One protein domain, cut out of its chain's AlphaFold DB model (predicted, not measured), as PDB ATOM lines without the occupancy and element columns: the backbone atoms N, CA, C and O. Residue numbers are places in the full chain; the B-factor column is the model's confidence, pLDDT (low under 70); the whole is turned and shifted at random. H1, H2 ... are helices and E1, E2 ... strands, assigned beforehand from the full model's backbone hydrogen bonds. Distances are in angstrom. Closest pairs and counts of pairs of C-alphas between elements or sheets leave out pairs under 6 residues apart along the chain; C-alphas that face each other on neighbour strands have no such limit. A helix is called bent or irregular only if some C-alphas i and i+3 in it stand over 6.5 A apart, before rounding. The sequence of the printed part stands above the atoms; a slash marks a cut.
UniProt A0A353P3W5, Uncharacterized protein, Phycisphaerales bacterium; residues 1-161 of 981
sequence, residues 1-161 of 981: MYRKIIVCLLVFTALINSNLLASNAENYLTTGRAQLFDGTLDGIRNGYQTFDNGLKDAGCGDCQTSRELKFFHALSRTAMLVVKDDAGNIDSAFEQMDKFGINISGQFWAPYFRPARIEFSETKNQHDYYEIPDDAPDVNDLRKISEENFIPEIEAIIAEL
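This is residues 1 to 161 of the 981 residues of an uncharacterized protein of Phycisphaerales bacterium (UniProt A0A353P3W5). Three helices, H2, H3 and H4, form an up-and-down bundle, and the last helix's arm H6b packs along H4 as a fourth rod. Beyond one end of H4 sit the short helix H5 and a small hairpin of strands E1 and E2, while residues 1 to 20, which include H1, stick out free of this body. The printed part has 161 residues with six named helices and two named strands, in the order H1, H2, H3, H4, H5, E1, E2, H6; the two-strand sheet is antiparallel. The class is mostly helix, and the whole is loose, with a radius of gyration of the C-alphas of 19.6 A and spans of 54 by 50 by 31 A.

H1, residues 2 to 17, begins at C-alpha 2 (247.927, 56.844, 149.672) and is 22.0 A long. H2 is residues 25 to 36, 15.9 A, and H3 is residues 41 to 56, 22.7 A. H4, residues 67 to 83, is 24.0 A long and ends at C-alpha 83 (215.264, 31.876, 156.918). H5 is residues 93 to 99, 10.0 A. E1 is residues 102 to 105, 9.7 A, and E2 is residues 119 to 122, 9.9 A. H6, residues 139 to 161, was assigned as one helix by its hydrogen bonds but is bent, with C-alphas 148 and 151 6.9 A apart. Its arms are H6a, residues 139 to 148, 14.1 A, and H6b, residues 151 to 161, 15.4 A, ending at C-alpha 161 (198.813, 40.324, 148.699).

H4 is the hub. It touches H3 at a steep tilt of 42 degrees, opposite ways, a helical hairpin; their closest C-alphas, Tyr 48 and Ser 76, are 5.2 A apart. H2 and H3, also a helical hairpin, touch at a shallow tilt of 15 degrees, with the C-alphas of Gly 32 and Gly 47 closest at 4.1 A. H6b touches H4 at a shallow tilt of 21 degrees, opposite ways, closest at the C-alphas of Ala 74 and Ile 157, 5.3 A. H4 touches H5 with residues 81 to 83 alone, closest at the C-alphas of Val 82 and Ala 93, 4.6 A. In the hairpin E1 and E2, N 103 and O 121 are within hydrogen-bond range at 2.7 A, as are N 119 and O 105 at 2.9 A. H1 touches no helix. Every O i to N i+4 pair is within hydrogen-bond range in H1, H2, H3, H5, H6a and H6b; in H4 12 of 13 are.

The C-alphas farthest apart, Gly 61 and His 127, are 59.5 A apart. The printed part has no cut. The links E1 to E2 and E2 to H6 are long. Mean pLDDT of the printed part is 83.5; residues 1 to 22, 111, 113 to 115, 125 to 129 and 131 are under 70.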
ATOM      1  N   MET A   1     249.906  56.496 153.540       34.34
ATOM      2  CA  MET A   1     249.065  57.692 153.288       34.34
ATOM      3  C   MET A   1     248.183  57.533 152.045       34.34
ATOM      4  O   MET A   1     246.990  57.752 152.162       34.34
ATOM      5  N   TYR A   2     248.706  57.047 150.909       33.09
ATOM      6  CA  TYR A   2     247.927  56.844 149.672       33.09
ATOM      7  C   TYR A   2     246.835  55.743 149.722       33.09
ATOM      8  O   TYR A   2     245.796  55.917 149.103       33.09
ATOM      9  N   ARG A   3     246.985  54.666 150.519       28.56
ATOM     10  CA  ARG A   3     245.927  53.637 150.696       28.56
ATOM     11  C   ARG A   3     244.674  54.139 151.434       28.56
ATOM     12  O   ARG A   3     243.575  53.765 151.062       28.56
ATOM     13  N   LYS A   4     244.817  55.034 152.423       32.44
ATOM     14  CA  LYS A   4     243.670  55.605 153.162       32.44
ATOM     15  C   LYS A   4     242.877  56.615 152.321       32.44
ATOM     16  O   LYS A   4     241.675  56.720 152.484       32.44
ATOM     17  N   ILE A   5     243.537  57.308 151.390       38.09
ATOM     18  CA  ILE A   5     242.885  58.253 150.471       38.09
ATOM     19  C   ILE A   5     242.121  57.513 149.368       38.09
ATOM     20  O   ILE A   5     241.040  57.956 149.016       38.09
ATOM     21  N   ILE A   6     242.628  56.376 148.872       43.50
ATOM     22  CA  ILE A   6     241.911  55.536 147.897       43.50
ATOM     23  C   ILE A   6     240.699  54.850 148.542       43.50
ATOM     24  O   ILE A   6     239.646  54.832 147.925       43.50
ATOM     25  N   VAL A   7     240.799  54.383 149.793       44.06
ATOM     26  CA  VAL A   7     239.638  53.859 150.539       44.06
ATOM     27  C   VAL A   7     238.622  54.968 150.827       44.06
ATOM     28  O   VAL A   7     237.449  54.774 150.560       44.06
ATOM     29  N   CYS A   8     239.042  56.163 151.260       42.34
ATOM     30  CA  CYS A   8     238.115  57.290 151.421       42.34
ATOM     31  C   CYS A   8     237.492  57.742 150.092       42.34
ATOM     32  O   CYS A   8     236.332  58.118 150.111       42.34
ATOM     33  N   LEU A   9     238.219  57.713 148.965       45.00
ATOM     34  CA  LEU A   9     237.681  58.048 147.639       45.00
ATOM     35  C   LEU A   9     236.732  56.973 147.123       45.00
ATOM     36  O   LEU A   9     235.710  57.353 146.583       45.00
ATOM     37  N   LEU A  10     237.025  55.686 147.336       47.66
ATOM     38  CA  LEU A  10     236.137  54.572 146.992       47.66
ATOM     39  C   LEU A  10     234.878  54.573 147.858       47.66
ATOM     40  O   LEU A  10     233.799  54.402 147.315       47.66
ATOM     41  N   VAL A  11     234.996  54.870 149.157       48.50
ATOM     42  CA  VAL A  11     233.860  55.072 150.068       48.50
ATOM     43  C   VAL A  11     233.079  56.337 149.695       48.50
ATOM     44  O   VAL A  11     231.860  56.309 149.722       48.50
ATOM     45  N   PHE A  12     233.727  57.424 149.253       45.66
ATOM     46  CA  PHE A  12     233.023  58.620 148.764       45.66
ATOM     47  C   PHE A  12     232.351  58.403 147.401       45.66
ATOM     48  O   PHE A  12     231.243  58.883 147.214       45.66
ATOM     49  N   THR A  13     232.958  57.685 146.446       47.66
ATOM     50  CA  THR A  13     232.282  57.318 145.187       47.66
ATOM     51  C   THR A  13     231.221  56.245 145.397       47.66
ATOM     52  O   THR A  13     230.221  56.283 144.697       47.66
ATOM     53  N   ALA A  14     231.371  55.348 146.377       43.09
ATOM     54  CA  ALA A  14     230.323  54.411 146.775       43.09
ATOM     55  C   ALA A  14     229.158  55.138 147.463       43.09
ATOM     56  O   ALA A  14     228.018  54.873 147.122       43.09
ATOM     57  N   LEU A  15     229.411  56.125 148.332       43.06
ATOM     58  CA  LEU A  15     228.374  56.949 148.984       43.06
ATOM     59  C   LEU A  15     227.702  57.965 148.037       43.06
ATOM     60  O   LEU A  15     226.563  58.365 148.265       43.06
ATOM     61  N   ILE A  16     228.394  58.392 146.972       42.72
ATOM     62  CA  ILE A  16     227.843  59.304 145.953       42.72
ATOM     63  C   ILE A  16     227.124  58.535 144.828       42.72
ATOM     64  O   ILE A  16     226.159  59.062 144.285       42.72
ATOM     65  N   ASN A  17     227.519  57.292 144.515       43.22
ATOM     66  CA  ASN A  17     226.802  56.445 143.550       43.22
ATOM     67  C   ASN A  17     225.679  55.597 144.179       43.22
ATOM     68  O   ASN A  17     224.782  55.195 143.452       43.22
ATOM     69  N   SER A  18     225.670  55.370 145.500       43.97
ATOM     70  CA  SER A  18     224.543  54.721 146.211       43.97
ATOM     71  C   SER A  18     223.340  55.645 146.436       43.97
ATOM     72  O   SER A  18     222.297  55.193 146.877       43.97
ATOM     73  N   ASN A  19     223.462  56.929 146.082       40.41
ATOM     74  CA  ASN A  19     222.331  57.846 145.926       40.41
ATOM     75  C   ASN A  19     222.073  58.160 144.440       40.41
ATOM     76  O   ASN A  19     221.684  59.279 144.091       40.41
ATOM     77  N   LEU A  20     222.290  57.193 143.540       47.09
ATOM     78  CA  LEU A  20     221.435  57.120 142.357       47.09
ATOM     79  C   LEU A  20     220.032  56.874 142.904       47.09
ATOM     80  O   LEU A  20     219.681  55.739 143.193       47.09
ATOM     81  N   LEU A  21     219.305  57.968 143.161       53.25
ATOM     82  CA  LEU A  21     217.901  57.949 143.557       53.25
ATOM     83  C   LEU A  21     217.205  56.975 142.612       53.25
ATOM     84  O   LEU A  21     217.088  57.280 141.421       53.25
ATOM     85  N   ALA A  22     216.829  55.803 143.120       57.84
ATOM     86  CA  ALA A  22     215.965  54.894 142.400       57.84
ATOM     87  C   ALA A  22     214.710  55.701 142.070       57.84
ATOM     88  O   ALA A  22     213.947  56.095 142.943       57.84
ATOM     89  N   SER A  23     214.560  56.089 140.807       73.06
ATOM     90  CA  SER A  23     213.487  57.007 140.420       73.06
ATOM     91  C   SER A  23     212.143  56.295 140.268       73.06
ATOM     92  O   SER A  23     211.133  56.962 140.051       73.06
ATOM     93  N   ASN A  24     212.154  54.960 140.317       91.75
ATOM     94  CA  ASN A  24     211.010  54.082 140.127       91.75
ATOM     95  C   ASN A  24     211.247  52.668 140.705       91.75
ATOM     96  O   ASN A  24     212.390  52.291 140.993       91.75
ATOM     97  N   ALA A  25     210.157  51.904 140.815       94.31
ATOM     98  CA  ALA A  25     210.093  50.536 141.335       94.31
ATOM     99  C   ALA A  25     211.031  49.552 140.618       94.31
ATOM    100  O   ALA A  25     211.616  48.687 141.261       94.31
ATOM    101  N   GLU A  26     211.236  49.736 139.312       95.44
ATOM    102  CA  GLU A  26     212.079  48.878 138.466       95.44
ATOM    103  C   GLU A  26     213.504  48.686 139.012       95.44
ATOM    104  O   GLU A  26     214.059  47.593 138.944       95.44
ATOM    105  N   ASN A  27     214.106  49.726 139.604       93.56
ATOM    106  CA  ASN A  27     215.472  49.610 140.136       93.56
ATOM    107  C   ASN A  27     215.542  48.659 141.341       93.56
ATOM    108  O   ASN A  27     216.525  47.930 141.500       93.56
ATOM    109  N   TYR A  28     214.505  48.688 142.184       96.31
ATOM    110  CA  TYR A  28     214.370  47.791 143.328       96.31
ATOM    111  C   TYR A  28     214.041  46.375 142.862       96.31
ATOM    112  O   TYR A  28     214.647  45.435 143.361       96.31
ATOM    113  N   LEU A  29     213.174  46.228 141.857       97.06
ATOM    114  CA  LEU A  29     212.835  44.937 141.258       97.06
ATOM    115  C   LEU A  29     214.049  44.244 140.645       97.06
ATOM    116  O   LEU A  29     214.374  43.135 141.048       97.06
ATOM    117  N   THR A  30     214.779  44.920 139.753       95.56
ATOM    118  CA  THR A  30     215.974  44.348 139.109       95.56
ATOM    119  C   THR A  30     216.998  43.871 140.146       95.56
ATOM    120  O   THR A  30     217.558  42.786 140.021       95.56
ATOM    121  N   THR A  31     217.259  44.686 141.173       95.62
ATOM    122  CA  THR A  31     218.270  44.367 142.194       95.62
ATOM    123  C   THR A  31     217.784  43.279 143.145       95.62
ATOM    124  O   THR A  31     218.516  42.328 143.404       95.62
ATOM    125  N   GLY A  32     216.558  43.411 143.654       97.31
ATOM    126  CA  GLY A  32     216.000  42.502 144.644       97.31
ATOM    127  C   GLY A  32     215.737  41.117 144.068       97.31
ATOM    128  O   GLY A  32     216.054  40.132 144.721       97.31
ATOM    129  N   ARG A  33     215.261  41.020 142.819       97.62
ATOM    130  CA  ARG A  33     215.076  39.737 142.126       97.62
ATOM    131  C   ARG A  33     216.413  39.036 141.887       97.62
ATOM    132  O   ARG A  33     216.565  37.873 142.237       97.62
ATOM    133  N   ALA A  34     217.427  39.763 141.411       96.19
ATOM    134  CA  ALA A  34     218.768  39.201 141.237       96.19
ATOM    135  C   ALA A  34     219.382  38.667 142.546       96.19
ATOM    136  O   ALA A  34     220.210  37.765 142.488       96.19
ATOM    137  N   GLN A  35     219.004  39.225 143.701       96.88
ATOM    138  CA  GLN A  35     219.407  38.727 145.021       96.88
ATOM    139  C   GLN A  35     218.547  37.535 145.461       96.88
ATOM    140  O   GLN A  35     219.088  36.511 145.855       96.88
ATOM    141  N   LEU A  36     217.219  37.636 145.350       96.12
ATOM    142  CA  LEU A  36     216.285  36.582 145.754       96.12
ATOM    143  C   LEU A  36     216.565  35.255 145.029       96.12
ATOM    144  O   LEU A  36     216.552  34.198 145.656       96.12
ATOM    145  N   PHE A  37     216.863  35.321 143.729       95.00
ATOM    146  CA  PHE A  37     217.127  34.157 142.881       95.00
ATOM    147  C   PHE A  37     218.629  33.833 142.733       95.00
ATOM    148  O   PHE A  37     219.024  33.157 141.786       95.00
ATOM    149  N   ASP A  38     219.498  34.289 143.646       92.81
ATOM    150  CA  ASP A  38     220.925  33.916 143.619       92.81
ATOM    151  C   ASP A  38     221.212  32.512 144.198       92.81
ATOM    152  O   ASP A  38     222.327  31.997 144.064       92.81
ATOM    153  N   GLY A  39     220.194  31.884 144.803       91.00
ATOM    154  CA  GLY A  39     220.239  30.544 145.390       91.00
ATOM    155  C   GLY A  39     220.820  30.476 146.804       91.00
ATOM    156  O   GLY A  39     221.097  29.371 147.282       91.00
ATOM    157  N   THR A  40     221.013  31.621 147.470       93.56
ATOM    158  CA  THR A  40     221.574  31.719 148.823       93.56
ATOM    159  C   THR A  40     220.590  32.254 149.868       93.56
ATOM    160  O   THR A  40     219.645  32.975 149.548       93.56
ATOM    161  N   LEU A  41     220.817  31.913 151.143       94.38
ATOM    162  CA  LEU A  41     220.075  32.452 152.290       94.38
ATOM    163  C   LEU A  41     220.263  33.971 152.406       94.38
ATOM    164  O   LEU A  41     219.295  34.716 152.559       94.38
ATOM    165  N   ASP A  42     221.504  34.444 152.264       94.81
ATOM    166  CA  ASP A  42     221.809  35.875 152.204       94.81
ATOM    167  C   ASP A  42     221.128  36.561 151.014       94.81
ATOM    168  O   ASP A  42     220.689  37.704 151.135       94.81
ATOM    169  N   GLY A  43     221.002  35.880 149.879       95.69
ATOM    170  CA  GLY A  43     220.259  36.339 148.710       95.69
ATOM    171  C   GLY A  43     218.796  36.624 149.019       95.69
ATOM    172  O   GLY A  43     218.325  37.732 148.756       95.69
ATOM    173  N   ILE A  44     218.108  35.685 149.679       96.31
ATOM    174  CA  ILE A  44     216.724  35.872 150.150       96.31
ATOM    175  C   ILE A  44     216.633  37.095 151.073       96.31
ATOM    176  O   ILE A  44     215.820  37.993 150.835       96.31
ATOM    177  N   ARG A  45     217.505  37.181 152.089       96.62
ATOM    178  CA  ARG A  45     217.513  38.284 153.071       96.62
ATOM    179  C   ARG A  45     217.779  39.640 152.415       96.62
ATOM    180  O   ARG A  45     217.106  40.627 152.720       96.62
ATOM    181  N   ASN A  46     218.746  39.702 151.504       97.19
ATOM    182  CA  ASN A  46     219.093  40.915 150.768       97.19
ATOM    183  C   ASN A  46     217.983  41.317 149.789       97.19
ATOM    184  O   ASN A  46     217.671  42.504 149.688       97.19
ATOM    185  N   GLY A  47     217.367  40.345 149.111       97.56
ATOM    186  CA  GLY A  47     216.208  40.552 148.247       97.56
ATOM    187  C   GLY A  47     215.055  41.184 149.022       97.56
ATOM    188  O   GLY A  47     214.604  42.270 148.655       97.56
ATOM    189  N   TYR A  48     214.675  40.581 150.156       98.00
ATOM    190  CA  TYR A  48     213.681  41.131 151.084       98.00
ATOM    191  C   TYR A  48     213.996  42.582 151.470       98.00
ATOM    192  O   TYR A  48     213.170  43.471 151.260       98.00
ATOM    193  N   GLN A  49     215.212  42.857 151.961       97.62
ATOM    194  CA  GLN A  49     215.616  44.214 152.344       97.62
ATOM    195  C   GLN A  49     215.541  45.199 151.171       97.62
ATOM    196  O   GLN A  49     215.168  46.359 151.354       97.62
ATOM    197  N   THR A  50     215.908  44.777 149.960       97.50
ATOM    198  CA  THR A  50     215.815  45.623 148.766       97.50
ATOM    199  C   THR A  50     214.362  45.968 148.445       97.50
ATOM    200  O   THR A  50     214.064  47.141 148.200       97.50
ATOM    201  N   PHE A  51     213.449  44.997 148.494       98.12
ATOM    202  CA  PHE A  51     212.030  45.247 148.242       98.12
ATOM    203  C   PHE A  51     211.384  46.106 149.340       98.12
ATOM    204  O   PHE A  51     210.694  47.077 149.021       98.12
ATOM    205  N   ASP A  52     211.688  45.834 150.612       97.62
ATOM    206  CA  ASP A  52     211.218  46.610 151.768       97.62
ATOM    207  C   ASP A  52     211.681  48.074 151.688       97.62
ATOM    208  O   ASP A  52     210.895  49.010 151.859       97.62
ATOM    209  N   ASN A  53     212.948  48.304 151.323       96.25
ATOM    210  CA  ASN A  53     213.468  49.648 151.078       96.25
ATOM    211  C   ASN A  53     212.730  50.352 149.929       96.25
ATOM    212  O   ASN A  53     212.456  51.549 150.031       96.25
ATOM    213  N   GLY A  54     212.372  49.630 148.863       95.56
ATOM    214  CA  GLY A  54     211.563  50.166 147.766       95.56
ATOM    215  C   GLY A  54     210.172  50.599 148.232       95.56
ATOM    216  O   GLY A  54     209.733  51.715 147.945       95.56
ATOM    217  N   LEU A  55     209.507  49.770 149.038       96.44
ATOM    218  CA  LEU A  55     208.215  50.085 149.655       96.44
ATOM    219  C   LEU A  55     208.308  51.088 150.820       96.44
ATOM    220  O   LEU A  55     207.283  51.523 151.339       96.44
ATOM    221  N   LYS A  56     209.495  51.530 151.229       95.62
ATOM    222  CA  LYS A  56     209.669  52.627 152.201       95.62
ATOM    223  C   LYS A  56     210.216  53.907 151.565       95.62
ATOM    224  O   LYS A  56     210.214  54.958 152.215       95.62
ATOM    225  N   ASP A  57     210.637  53.866 150.300       93.81
ATOM    226  CA  ASP A  57     211.195  55.025 149.607       93.81
ATOM    227  C   ASP A  57     210.109  56.033 149.197       93.81
ATOM    228  O   ASP A  57     209.462  55.930 148.155       93.81
ATOM    229  N   ALA A  58     209.958  57.086 150.004       90.94
ATOM    230  CA  ALA A  58     209.072  58.214 149.707       90.94
ATOM    231  C   ALA A  58     209.478  59.017 148.450       90.94
ATOM    232  O   ALA A  58     208.691  59.833 147.964       90.94
ATOM    233  N   GLY A  59     210.710  58.844 147.955       90.19
ATOM    234  CA  GLY A  59     211.211  59.423 146.710       90.19
ATOM    235  C   GLY A  59     210.830  58.628 145.457       90.19
ATOM    236  O   GLY A  59     210.863  59.194 144.361       90.19
ATOM    237  N   CYS A  60     210.418  57.368 145.612       92.81
ATOM    238  CA  CYS A  60     209.988  56.507 144.523       92.81
ATOM    239  C   CYS A  60     208.503  56.738 144.200       92.81
ATOM    240  O   CYS A  60     207.608  56.402 144.977       92.81
ATOM    241  N   GLY A  61     208.228  57.335 143.037       89.38
ATOM    242  CA  GLY A  61     206.882  57.793 142.676       89.38
ATOM    243  C   GLY A  61     205.853  56.684 142.430       89.38
ATOM    244  O   GLY A  61     204.657  56.963 142.501       89.38
ATOM    245  N   ASP A  62     206.298  55.461 142.139       95.25
ATOM    246  CA  ASP A  62     205.455  54.320 141.773       95.25
ATOM    247  C   ASP A  62     205.659  53.070 142.649       95.25
ATOM    248  O   ASP A  62     204.852  52.148 142.540       95.25
ATOM    249  N   CYS A  63     206.643  53.036 143.560       94.25
ATOM    250  CA  CYS A  63     206.931  51.859 144.393       94.25
ATOM    251  C   CYS A  63     205.716  51.393 145.214       94.25
ATOM    252  O   CYS A  63     205.378  50.218 145.183       94.25
ATOM    253  N   GLN A  64     204.979  52.310 145.856       94.06
ATOM    254  CA  GLN A  64     203.764  51.980 146.632       94.06
ATOM    255  C   GLN A  64     202.620  51.395 145.792       94.06
ATOM    256  O   GLN A  64     201.680  50.804 146.324       94.06
ATOM    257  N   THR A  65     202.654  51.633 144.481       94.50
ATOM    258  CA  THR A  65     201.614  51.219 143.534       94.50
ATOM    259  C   THR A  65     202.065  50.087 142.617       94.50
ATOM    260  O   THR A  65     201.239  49.557 141.878       94.50
ATOM    261  N   SER A  66     203.349  49.716 142.647       96.88
ATOM    262  CA  SER A  66     203.886  48.619 141.851       96.88
ATOM    263  C   SER A  66     203.399  47.292 142.424       96.88
ATOM    264  O   SER A  66     203.746  46.926 143.545       96.88
ATOM    265  N   ARG A  67     202.562  46.588 141.656       97.50
ATOM    266  CA  ARG A  67     202.030  45.271 142.035       97.50
ATOM    267  C   ARG A  67     203.138  44.219 142.093       97.50
ATOM    268  O   ARG A  67     203.186  43.459 143.044       97.50
ATOM    269  N   GLU A  68     204.058  44.245 141.130       97.75
ATOM    270  CA  GLU A  68     205.194  43.320 141.070       97.75
ATOM    271  C   GLU A  68     206.128  43.492 142.275       97.75
ATOM    272  O   GLU A  68     206.545  42.511 142.882       97.75
ATOM    273  N   LEU A  69     206.400  44.740 142.686       97.81
ATOM    274  CA  LEU A  69     207.236  45.001 143.863       97.81
ATOM    275  C   LEU A  69     206.601  44.450 145.144       97.81
ATOM    276  O   LEU A  69     207.308  43.894 145.977       97.81
ATOM    277  N   LYS A  70     205.280  44.588 145.284       98.25
ATOM    278  CA  LYS A  70     204.527  44.015 146.407       98.25
ATOM    279  C   LYS A  70     204.509  42.493 146.366       98.25
ATOM    280  O   LYS A  70     204.684  41.870 147.396       98.25
ATOM    281  N   PHE A  71     204.343  41.892 145.190       98.31
ATOM    282  CA  PHE A  71     204.372  40.439 145.061       98.31
ATOM    283  C   PHE A  71     205.713  39.855 145.525       98.31
ATOM    284  O   PHE A  71     205.740  39.006 146.410       98.31
ATOM    285  N   PHE A  72     206.837  40.366 145.011       98.38
ATOM    286  CA  PHE A  72     208.152  39.873 145.430       98.38
ATOM    287  C   PHE A  72     208.502  40.225 146.881       98.38
ATOM    288  O   PHE A  72     209.213  39.466 147.543       98.38
ATOM    289  N   HIS A  73     207.999  41.343 147.407       98.38
ATOM    290  CA  HIS A  73     208.131  41.644 148.829       98.38
ATOM    291  C   HIS A  73     207.349  40.639 149.687       98.38
ATOM    292  O   HIS A  73     207.941  40.044 150.580       98.38
ATOM    293  N   ALA A  74     206.087  40.349 149.371       98.44
ATOM    294  CA  ALA A  74     205.289  39.332 150.054       98.44
ATOM    295  C   ALA A  74     205.903  37.919 149.960       98.44
ATOM    296  O   ALA A  74     205.988  37.213 150.967       98.44
ATOM    297  N   LEU A  75     206.400  37.523 148.782       97.44
ATOM    298  CA  LEU A  75     207.081  36.241 148.574       97.44
ATOM    299  C   LEU A  75     208.361  36.141 149.415       97.44
ATOM    300  O   LEU A  75     208.569  35.166 150.133       97.44
ATOM    301  N   SER A  76     209.209  37.172 149.373       97.81
ATOM    302  CA  SER A  76     210.438  37.193 150.172       97.81
ATOM    303  C   SER A  76     210.152  37.261 151.674       97.81
ATOM    304  O   SER A  76     210.826  36.571 152.429       97.81
ATOM    305  N   ARG A  77     209.116  37.983 152.122       97.62
ATOM    306  CA  ARG A  77     208.638  37.947 153.519       97.62
ATOM    307  C   ARG A  77     208.183  36.557 153.947       97.62
ATOM    308  O   ARG A  77     208.522  36.129 155.043       97.62
ATOM    309  N   THR A  78     207.491  35.830 153.070       97.62
ATOM    310  CA  THR A  78     207.110  34.432 153.330       97.62
ATOM    311  C   THR A  78     208.346  33.562 153.538       97.62
ATOM    312  O   THR A  78     208.413  32.817 154.508       97.62
ATOM    313  N   ALA A  79     209.370  33.707 152.692       96.19
ATOM    314  CA  ALA A  79     210.635  33.003 152.890       96.19
ATOM    315  C   ALA A  79     211.340  33.416 154.199       96.19
ATOM    316  O   ALA A  79     211.957  32.579 154.857       96.19
ATOM    317  N   MET A  80     211.220  34.684 154.617       97.38
ATOM    318  CA  MET A  80     211.782  35.177 155.881       97.38
ATOM    319  C   MET A  80     211.139  34.546 157.126       97.38
ATOM    320  O   MET A  80     211.853  34.403 158.113       97.38
ATOM    321  N   LEU A  81     209.885  34.066 157.070       96.25
ATOM    322  CA  LEU A  81     209.289  33.242 158.144       96.25
ATOM    323  C   LEU A  81     210.085  31.954 158.410       96.25
ATOM    324  O   LEU A  81     209.939  31.329 159.454       96.25
ATOM    325  N   VAL A  82     210.924  31.534 157.464       95.62
ATOM    326  CA  VAL A  82     211.810  30.382 157.622       95.62
ATOM    327  C   VAL A  82     213.238  30.843 157.888       95.62
ATOM    328  O   VAL A  82     213.819  30.456 158.894       95.62
ATOM    329  N   VAL A  83     213.803  31.679 157.008       95.94
ATOM    330  CA  VAL A  83     215.264  31.876 156.918       95.94
ATOM    331  C   VAL A  83     215.821  33.086 157.664       95.94
ATOM    332  O   VAL A  83     217.039  33.331 157.630       95.94
ATOM    333  N   LYS A  84     214.960  33.919 158.252       94.81
ATOM    334  CA  LYS A  84     215.423  35.094 158.987       94.81
ATOM    335  C   LYS A  84     216.284  34.658 160.177       94.81
ATOM    336  O   LYS A  84     216.023  33.633 160.783       94.81
ATOM    337  N   ASP A  85     217.355  35.397 160.420       91.38
ATOM    338  CA  ASP A  85     218.302  35.156 161.509       91.38
ATOM    339  C   ASP A  85     218.997  36.490 161.806       91.38
ATOM    340  O   ASP A  85     219.979  36.861 161.151       91.38
ATOM    341  N   ASP A  86     218.386  37.301 162.672       90.38
ATOM    342  CA  ASP A  86     218.871  38.645 163.014       90.38
ATOM    343  C   ASP A  86     219.272  38.815 164.490       90.38
ATOM    344  O   ASP A  86     219.601  39.928 164.921       90.38
ATOM    345  N   ALA A  87     219.315  37.703 165.235       86.75
ATOM    346  CA  ALA A  87     219.538  37.639 166.682       86.75
ATOM    347  C   ALA A  87     218.517  38.453 167.513       86.75
ATOM    348  O   ALA A  87     218.811  38.857 168.646       86.75
ATOM    349  N   GLY A  88     217.347  38.745 166.937       88.81
ATOM    350  CA  GLY A  88     216.244  39.477 167.543       88.81
ATOM    351  C   GLY A  88     215.250  38.588 168.295       88.81
ATOM    352  O   GLY A  88     215.626  37.684 169.041       88.81
ATOM    353  N   ASN A  89     213.961  38.917 168.165       89.88
ATOM    354  CA  ASN A  89     212.878  38.059 168.651       89.88
ATOM    355  C   ASN A  89     212.737  36.868 167.702       89.88
ATOM    356  O   ASN A  89     212.858  37.077 166.506       89.88
ATOM    357  N   ILE A  90     212.391  35.690 168.227       91.94
ATOM    358  CA  ILE A  90     212.161  34.479 167.426       91.94
ATOM    359  C   ILE A  90     210.946  34.699 166.527       91.94
ATOM    360  O   ILE A  90     209.809  34.595 166.990       91.94
ATOM    361  N   ASP A  91     211.172  35.033 165.266       92.69
ATOM    362  CA  ASP A  91     210.108  35.249 164.284       92.69
ATOM    363  C   ASP A  91     210.353  34.495 162.970       92.69
ATOM    364  O   ASP A  91     209.699  34.748 161.955       92.69
ATOM    365  N   SER A  92     211.251  33.511 163.035       95.38
ATOM    366  CA  SER A  92     211.546  32.571 161.967       95.38
ATOM    367  C   SER A  92     211.743  31.146 162.484       95.38
ATOM    368  O   SER A  92     212.104  30.923 163.644       95.38
ATOM    369  N   ALA A  93     211.545  30.163 161.604       93.44
ATOM    370  CA  ALA A  93     211.831  28.768 161.919       93.44
ATOM    371  C   ALA A  93     213.314  28.545 162.265       93.44
ATOM    372  O   ALA A  93     213.613  27.747 163.147       93.44
ATOM    373  N   PHE A  94     214.243  29.252 161.610       95.00
ATOM    374  CA  PHE A  94     215.682  29.107 161.854       95.00
ATOM    375  C   PHE A  94     216.100  29.668 163.218       95.00
ATOM    376  O   PHE A  94     216.861  29.024 163.933       95.00
ATOM    377  N   GLU A  95     215.555  30.815 163.626       95.06
ATOM    378  CA  GLU A  95     215.779  31.368 164.969       95.06
ATOM    379  C   GLU A  95     215.147  30.491 166.052       95.06
ATOM    380  O   GLU A  95     215.682  30.378 167.153       95.06
ATOM    381  N   GLN A  96     214.009  29.856 165.751       93.31
ATOM    382  CA  GLN A  96     213.391  28.891 166.653       93.31
ATOM    383  C   GLN A  96     214.259  27.635 166.781       93.31
ATOM    384  O   GLN A  96     214.531  27.211 167.898       93.31
ATOM    385  N   MET A  97     214.728  27.073 165.664       92.75
ATOM    386  CA  MET A  97     215.646  25.929 165.622       92.75
ATOM    387  C   MET A  97     216.917  26.180 166.442       92.75
ATOM    388  O   MET A  97     217.294  25.318 167.232       92.75
ATOM    389  N   ASP A  98     217.507  27.375 166.351       93.25
ATOM    390  CA  ASP A  98     218.664  27.779 167.165       93.25
ATOM    391  C   ASP A  98     218.383  27.680 168.675       93.25
ATOM    392  O   ASP A  98     219.222  27.194 169.431       93.25
ATOM    393  N   LYS A  99     217.170  28.033 169.133       93.38
ATOM    394  CA  LYS A  99     216.777  27.861 170.549       93.38
ATOM    395  C   LYS A  99     216.636  26.425 170.993       93.38
ATOM    396  O   LYS A  99     216.786  26.136 172.172       93.38
ATOM    397  N   PHE A 100     216.355  25.541 170.055       90.19
ATOM    398  CA  PHE A 100     216.388  24.111 170.285       90.19
ATOM    399  C   PHE A 100     217.800  23.546 170.108       90.19
ATOM    400  O   PHE A 100     217.975  22.346 170.169       90.19
ATOM    401  N   GLY A 101     218.830  24.375 169.913       91.50
ATOM    402  CA  GLY A 101     220.202  23.922 169.715       91.50
ATOM    403  C   GLY A 101     220.466  23.397 168.304       91.50
ATOM    404  O   GLY A 101     221.540  22.860 168.058       91.50
ATOM    405  N   ILE A 102     219.541  23.542 167.355       92.06
ATOM    406  CA  ILE A 102     219.726  23.121 165.963       92.06
ATOM    407  C   ILE A 102     220.430  24.249 165.203       92.06
ATOM    408  O   ILE A 102     219.817  25.227 164.775       92.06
ATOM    409  N   ASN A 103     221.737  24.092 165.016       91.06
ATOM    410  CA  ASN A 103     222.564  24.995 164.231       91.06
ATOM    411  C   ASN A 103     222.368  24.736 162.738       91.06
ATOM    412  O   ASN A 103     222.383  23.594 162.272       91.06
ATOM    413  N   ILE A 104     222.269  25.813 161.970       90.44
ATOM    414  CA  ILE A 104     222.124  25.746 160.519       90.44
ATOM    415  C   ILE A 104     223.416  26.242 159.894       90.44
ATOM    416  O   ILE A 104     223.829  27.387 160.088       90.44
ATOM    417  N   SER A 105     224.068  25.371 159.132       90.81
ATOM    418  CA  SER A 105     225.281  25.703 158.397       90.81
ATOM    419  C   SER A 105     225.039  25.661 156.887       90.81
ATOM    420  O   SER A 105     224.001  25.213 156.403       90.81
ATOM    421  N   GLY A 106     225.988  26.204 156.126       90.00
ATOM    422  CA  GLY A 106     225.820  26.414 154.693       90.00
ATOM    423  C   GLY A 106     225.083  27.708 154.358       90.00
ATOM    424  O   GLY A 106     224.686  28.488 155.223       90.00
ATOM    425  N   GLN A 107     225.003  28.001 153.065       90.38
ATOM    426  CA  GLN A 107     224.365  29.223 152.562       90.38
ATOM    427  C   GLN A 107     223.468  28.965 151.365       90.38
ATOM    428  O   GLN A 107     222.701  29.850 151.011       90.38
ATOM    429  N   PHE A 108     223.551  27.796 150.733       90.31
ATOM    430  CA  PHE A 108     222.825  27.523 149.506       90.31
ATOM    431  C   PHE A 108     221.622  26.629 149.775       90.31
ATOM    432  O   PHE A 108     221.776  25.451 150.100       90.31
ATOM    433  N   TRP A 109     220.428  27.192 149.613       87.25
ATOM    434  CA  TRP A 109     219.178  26.435 149.656       87.25
ATOM    435  C   TRP A 109     218.876  25.775 148.306       87.25
ATOM    436  O   TRP A 109     218.245  24.725 148.253       87.25
ATOM    437  N   ALA A 110     219.366  26.359 147.207       84.69
ATOM    438  CA  ALA A 110     219.163  25.805 145.878       84.69
ATOM    439  C   ALA A 110     219.997  24.516 145.692       84.69
ATOM    440  O   ALA A 110     221.220  24.532 145.894       84.69
ATOM    441  N   PRO A 111     219.382  23.397 145.257       68.50
ATOM    442  CA  PRO A 111     219.975  22.054 145.298       68.50
ATOM    443  C   PRO A 111     221.261  21.902 144.467       68.50
ATOM    444  O   PRO A 111     222.054  20.981 144.694       68.50
ATOM    445  N   TYR A 112     221.505  22.800 143.514       72.56
ATOM    446  CA  TYR A 112     222.630  22.752 142.580       72.56
ATOM    447  C   TYR A 112     223.987  23.201 143.172       72.56
ATOM    448  O   TYR A 112     225.038  22.732 142.725       72.56
ATOM    449  N   PHE A 113     224.024  24.066 144.187       68.81
ATOM    450  CA  PHE A 113     225.298  24.603 144.679       68.81
ATOM    451  C   PHE A 113     225.989  23.627 145.653       68.81
ATOM    452  O   PHE A 113     225.684  23.581 146.841       68.81
ATOM    453  N   ARG A 114     226.951  22.829 145.162       63.81
ATOM    454  CA  ARG A 114     227.851  22.006 146.003       63.81
ATOM    455  C   ARG A 114     229.173  22.741 146.287       63.81
ATOM    456  O   ARG A 114     229.718  23.343 145.358       63.81
ATOM    457  N   PRO A 115     229.748  22.657 147.509       58.28
ATOM    458  CA  PRO A 115     229.378  21.759 148.615       58.28
ATOM    459  C   PRO A 115     228.603  22.384 149.797       58.28
ATOM    460  O   PRO A 115     228.174  21.633 150.653       58.28
ATOM    461  N   ALA A 116     228.404  23.704 149.878       71.31
ATOM    462  CA  ALA A 116     227.851  24.357 151.082       71.31
ATOM    463  C   ALA A 116     226.306  24.417 151.115       71.31
ATOM    464  O   ALA A 116     225.727  25.505 151.249       71.31
ATOM    465  N   ARG A 117     225.649  23.261 150.943       83.19
ATOM    466  CA  ARG A 117     224.187  23.135 151.090       83.19
ATOM    467  C   ARG A 117     223.767  23.483 152.517       83.19
ATOM    468  O   ARG A 117     224.604  23.458 153.413       83.19
ATOM    469  N   ILE A 118     222.493  23.821 152.707       87.38
ATOM    470  CA  ILE A 118     221.922  23.916 154.053       87.38
ATOM    471  C   ILE A 118     222.097  22.563 154.737       87.38
ATOM    472  O   ILE A 118     221.607  21.548 154.245       87.38
ATOM    473  N   GLU A 119     222.813  22.573 155.850       89.19
ATOM    474  CA  GLU A 119     223.014  21.424 156.718       89.19
ATOM    475  C   GLU A 119     222.478  21.794 158.096       89.19
ATOM    476  O   GLU A 119     222.816  22.846 158.644       89.19
ATOM    477  N   PHE A 120     221.629  20.927 158.637       90.50
ATOM    478  CA  PHE A 120     221.146  21.029 160.004       90.50
ATOM    479  C   PHE A 120     222.067  20.180 160.871       90.50
ATOM    480  O   PHE A 120     222.289  19.005 160.583       90.50
ATOM    481  N   SER A 121     222.629  20.788 161.903       89.69
ATOM    482  CA  SER A 121     223.459  20.113 162.891       89.69
ATOM    483  C   SER A 121     222.926  20.451 164.266       89.69
ATOM    484  O   SER A 121     222.824  21.622 164.621       89.69
ATOM    485  N   GLU A 122     222.587  19.445 165.044       88.75
ATOM    486  CA  GLU A 122     222.101  19.639 166.399       88.75
ATOM    487  C   GLU A 122     223.269  19.853 167.372       88.75
ATOM    488  O   GLU A 122     224.374  19.344 167.173       88.75
ATOM    489  N   THR A 123     223.054  20.679 168.393       78.81
ATOM    490  CA  THR A 123     224.010  20.867 169.478       78.81
ATOM    491  C   THR A 123     223.927  19.624 170.313       78.81
ATOM    492  O   THR A 123     222.902  19.332 170.931       78.81
ATOM    493  N   LYS A 124     225.017  18.879 170.269       70.06
ATOM    494  CA  LYS A 124     225.126  17.654 171.009       70.06
ATOM    495  C   LYS A 124     225.845  17.907 172.323       70.06
ATOM    496  O   LYS A 124     226.766  18.726 172.373       70.06
ATOM    497  N   ASN A 125     225.411  17.251 173.386       61.97
ATOM    498  CA  ASN A 125     226.102  17.325 174.662       61.97
ATOM    499  C   ASN A 125     227.403  16.511 174.630       61.97
ATOM    500  O   ASN A 125     227.822  15.997 173.592       61.97
ATOM    501  N   GLN A 126     228.060  16.391 175.780       49.81
ATOM    502  CA  GLN A 126     229.312  15.637 175.939       49.81
ATOM    503  C   GLN A 126     229.201  14.131 175.622       49.81
ATOM    504  O   GLN A 126     230.186  13.408 175.697       49.81
ATOM    505  N   HIS A 127     228.003  13.664 175.287       47.09
ATOM    506  CA  HIS A 127     227.700  12.300 174.894       47.09
ATOM    507  C   HIS A 127     227.226  12.249 173.427       47.09
ATOM    508  O   HIS A 127     226.533  11.340 173.024       47.09
ATOM    509  N   ASP A 128     227.516  13.238 172.580       49.62
ATOM    510  CA  ASP A 128     227.054  13.243 171.177       49.62
ATOM    511  C   ASP A 128     225.506  13.114 171.017       49.62
ATOM    512  O   ASP A 128     225.011  12.705 169.961       49.62
ATOM    513  N   TYR A 129     224.720  13.506 172.035       56.88
ATOM    514  CA  TYR A 129     223.246  13.541 171.985       56.88
ATOM    515  C   TYR A 129     222.705  14.911 171.770       56.88
ATOM    516  O   TYR A 129     223.125  15.844 172.447       56.88
ATOM    517  N   TYR A 130     221.642  14.974 170.979       71.69
ATOM    518  CA  TYR A 130     220.739  16.095 171.038       71.69
ATOM    519  C   TYR A 130     220.215  16.302 172.463       71.69
ATOM    520  O   TYR A 130     219.417  15.519 172.980       71.69
ATOM    521  N   GLU A 131     220.676  17.376 173.088       68.88
ATOM    522  CA  GLU A 131     220.151  17.866 174.348       68.88
ATOM    523  C   GLU A 131     219.413  19.161 174.050       68.88
ATOM    524  O   GLU A 131     219.996  20.114 173.528       68.88
ATOM    525  N   ILE A 132     218.115  19.178 174.353       78.25
ATOM    526  CA  ILE A 132     217.322  20.399 174.248       78.25
ATOM    527  C   ILE A 132     217.925  21.401 175.242       78.25
ATOM    528  O   ILE A 132     217.953  21.090 176.434       78.25
ATOM    529  N   PRO A 133     218.388  22.582 174.794       83.50
ATOM    530  CA  PRO A 133     218.965  23.575 175.690       83.50
ATOM    531  C   PRO A 133     218.019  23.933 176.842       83.50
ATOM    532  O   PRO A 133     216.813  24.066 176.641       83.50
ATOM    533  N   ASP A 134     218.564  24.164 178.040       80.81
ATOM    534  CA  ASP A 134     217.781  24.563 179.224       80.81
ATOM    535  C   ASP A 134     216.965  25.855 179.016       80.81
ATOM    536  O   ASP A 134     215.992  26.110 179.728       80.81
ATOM    537  N   ASP A 135     217.386  26.705 178.074       85.31
ATOM    538  CA  ASP A 135     216.710  27.943 177.691       85.31
ATOM    539  C   ASP A 135     215.833  27.808 176.435       85.31
ATOM    540  O   ASP A 135     215.309  28.818 175.948       85.31
ATOM    541  N   ALA A 136     215.642  26.585 175.925       87.50
ATOM    542  CA  ALA A 136     214.713  26.322 174.841       87.50
ATOM    543  C   ALA A 136     213.282  26.712 175.263       87.50
ATOM    544  O   ALA A 136     212.863  26.432 176.391       87.50
ATOM    545  N   PRO A 137     212.511  27.362 174.375       88.75
ATOM    546  CA  PRO A 137     211.156  27.790 174.681       88.75
ATOM    547  C   PRO A 137     210.264  26.582 174.978       88.75
ATOM    548  O   PRO A 137     210.208  25.630 174.195       88.75
ATOM    549  N   ASP A 138     209.525  26.642 176.086       85.06
ATOM    550  CA  ASP A 138     208.502  25.640 176.378       85.06
ATOM    551  C   ASP A 138     207.271  25.818 175.465       85.06
ATOM    552  O   ASP A 138     207.181  26.738 174.650       85.06
ATOM    553  N   VAL A 139     206.272  24.944 175.592       83.06
ATOM    554  CA  VAL A 139     205.036  25.027 174.789       83.06
ATOM    555  C   VAL A 139     204.325  26.386 174.926       83.06
ATOM    556  O   VAL A 139     203.755  26.880 173.949       83.06
ATOM    557  N   ASN A 140     204.360  27.023 176.101       83.69
ATOM    558  CA  ASN A 140     203.752  28.339 176.298       83.69
ATOM    559  C   ASN A 140     204.556  29.433 175.592       83.69
ATOM    560  O   ASN A 140     203.961  30.340 175.002       83.69
ATOM    561  N   ASP A 141     205.885  29.345 175.634       88.56
ATOM    562  CA  ASP A 141     206.770  30.242 174.897       88.56
ATOM    563  C   ASP A 141     206.580  30.078 173.386       88.56
ATOM    564  O   ASP A 141     206.431  31.076 172.683       88.56
ATOM    565  N   LEU A 142     206.482  28.843 172.881       87.88
ATOM    566  CA  LEU A 142     206.212  28.549 171.469       87.88
ATOM    567  C   LEU A 142     204.869  29.099 170.992       87.88
ATOM    568  O   LEU A 142     204.771  29.662 169.896       87.88
ATOM    569  N   ARG A 143     203.836  28.982 171.828       85.25
ATOM    570  CA  ARG A 143     202.534  29.588 171.551       85.25
ATOM    571  C   ARG A 143     202.651  31.104 171.476       85.25
ATOM    572  O   ARG A 143     202.182  31.705 170.516       85.25
ATOM    573  N   LYS A 144     203.311  31.722 172.455       88.25
ATOM    574  CA  LYS A 144     203.509  33.172 172.488       88.25
ATOM    575  C   LYS A 144     204.306  33.663 171.279       88.25
ATOM    576  O   LYS A 144     203.949  34.675 170.690       88.25
ATOM    577  N   ILE A 145     205.350  32.938 170.886       90.81
ATOM    578  CA  ILE A 145     206.124  33.189 169.666       90.81
ATOM    579  C   ILE A 145     205.209  33.135 168.434       90.81
ATOM    580  O   ILE A 145     205.240  34.039 167.598       90.81
ATOM    581  N   SER A 146     204.347  32.121 168.337       90.38
ATOM    582  CA  SER A 146     203.387  32.002 167.234       90.38
ATOM    583  C   SER A 146     202.405  33.183 167.193       90.38
ATOM    584  O   SER A 146     202.224  33.787 166.138       90.38
ATOM    585  N   GLU A 147     201.819  33.555 168.335       88.94
ATOM    586  CA  GLU A 147     200.816  34.626 168.460       88.94
ATOM    587  C   GLU A 147     201.385  36.044 168.300       88.94
ATOM    588  O   GLU A 147     200.738  36.906 167.707       88.94
ATOM    589  N   GLU A 148     202.570  36.318 168.851       91.25
ATOM    590  CA  GLU A 148     203.162  37.659 168.854       91.25
ATOM    591  C   GLU A 148     204.011  37.933 167.606       91.25
ATOM    592  O   GLU A 148     204.156  39.101 167.235       91.25
ATOM    593  N   ASN A 149     204.538  36.887 166.952       93.25
ATOM    594  CA  ASN A 149     205.495  37.034 165.857       93.25
ATOM    595  C   ASN A 149     205.006  36.421 164.531       93.25
ATOM    596  O   ASN A 149     204.763  37.165 163.581       93.25
ATOM    597  N   PHE A 150     204.820  35.096 164.454       92.81
ATOM    598  CA  PHE A 150     204.505  34.424 163.180       92.81
ATOM    599  C   PHE A 150     203.136  34.820 162.616       92.81
ATOM    600  O   PHE A 150     203.036  35.202 161.450       92.81
ATOM    601  N   ILE A 151     202.078  34.756 163.430       93.44
ATOM    602  CA  ILE A 151     200.708  35.052 162.991       93.44
ATOM    603  C   ILE A 151     200.580  36.506 162.489       93.44
ATOM    604  O   ILE A 151     200.106  36.690 161.365       93.44
ATOM    605  N   PRO A 152     201.037  37.543 163.225       95.56
ATOM    606  CA  PRO A 152     200.992  38.921 162.739       95.56
ATOM    607  C   PRO A 152     201.786  39.151 161.450       95.56
ATOM    608  O   PRO A 152     201.371  39.955 160.611       95.56
ATOM    609  N   GLU A 153     202.917  38.463 161.269       96.75
ATOM    610  CA  GLU A 153     203.701  38.563 160.037       96.75
ATOM    611  C   GLU A 153     202.963  37.920 158.856       96.75
ATOM    612  O   GLU A 153     202.843  38.551 157.805       96.75
ATOM    613  N   ILE A 154     202.363  36.739 159.043       97.12
ATOM    614  CA  ILE A 154     201.506  36.096 158.035       97.12
ATOM    615  C   ILE A 154     200.324  37.002 157.660       97.12
ATOM    616  O   ILE A 154     200.064  37.218 156.475       97.12
ATOM    617  N   GLU A 155     199.637  37.599 158.639       97.06
ATOM    618  CA  GLU A 155     198.552  38.555 158.384       97.06
ATOM    619  C   GLU A 155     199.032  39.771 157.583       97.06
ATOM    620  O   GLU A 155     198.337  40.242 156.678       97.06
ATOM    621  N   ALA A 156     200.227  40.279 157.886       97.50
ATOM    622  CA  ALA A 156     200.810  41.401 157.168       97.50
ATOM    623  C   ALA A 156     201.217  41.037 155.729       97.50
ATOM    624  O   ALA A 156     201.133  41.902 154.854       97.50
ATOM    625  N   ILE A 157     201.631  39.792 155.474       98.31
ATOM    626  CA  ILE A 157     201.892  39.275 154.122       98.31
ATOM    627  C   ILE A 157     200.572  39.141 153.350       98.31
ATOM    628  O   ILE A 157     200.459  39.674 152.245       98.31
ATOM    629  N   ILE A 158     199.544  38.521 153.941       98.19
ATOM    630  CA  ILE A 158     198.213  38.381 153.321       98.19
ATOM    631  C   ILE A 158     197.622  39.759 152.987       98.19
ATOM    632  O   ILE A 158     197.159  39.973 151.867       98.19
ATOM    633  N   ALA A 159     197.700  40.727 153.906       98.00
ATOM    634  CA  ALA A 159     197.211  42.088 153.680       98.00
ATOM    635  C   ALA A 159     197.958  42.819 152.548       98.00
ATOM    636  O   ALA A 159     197.402  43.700 151.884       98.00
ATOM    637  N   GLU A 160     199.228  42.482 152.323       98.12
ATOM    638  CA  GLU A 160     199.996  43.009 151.201       98.12
ATOM    639  C   GLU A 160     199.560  42.381 149.873       98.12
ATOM    640  O   GLU A 160     199.333  43.124 148.908       98.12
ATOM    641  N   LEU A 161     199.360  41.059 149.845       98.12
ATOM    642  CA  LEU A 161     198.813  40.324 148.699       98.12
ATOM    643  C   LEU A 161     197.404  40.827 148.339       98.12
ATOM    644  O   LEU A 161     197.135  41.095 147.172       98.12
TER     645      LEU A 161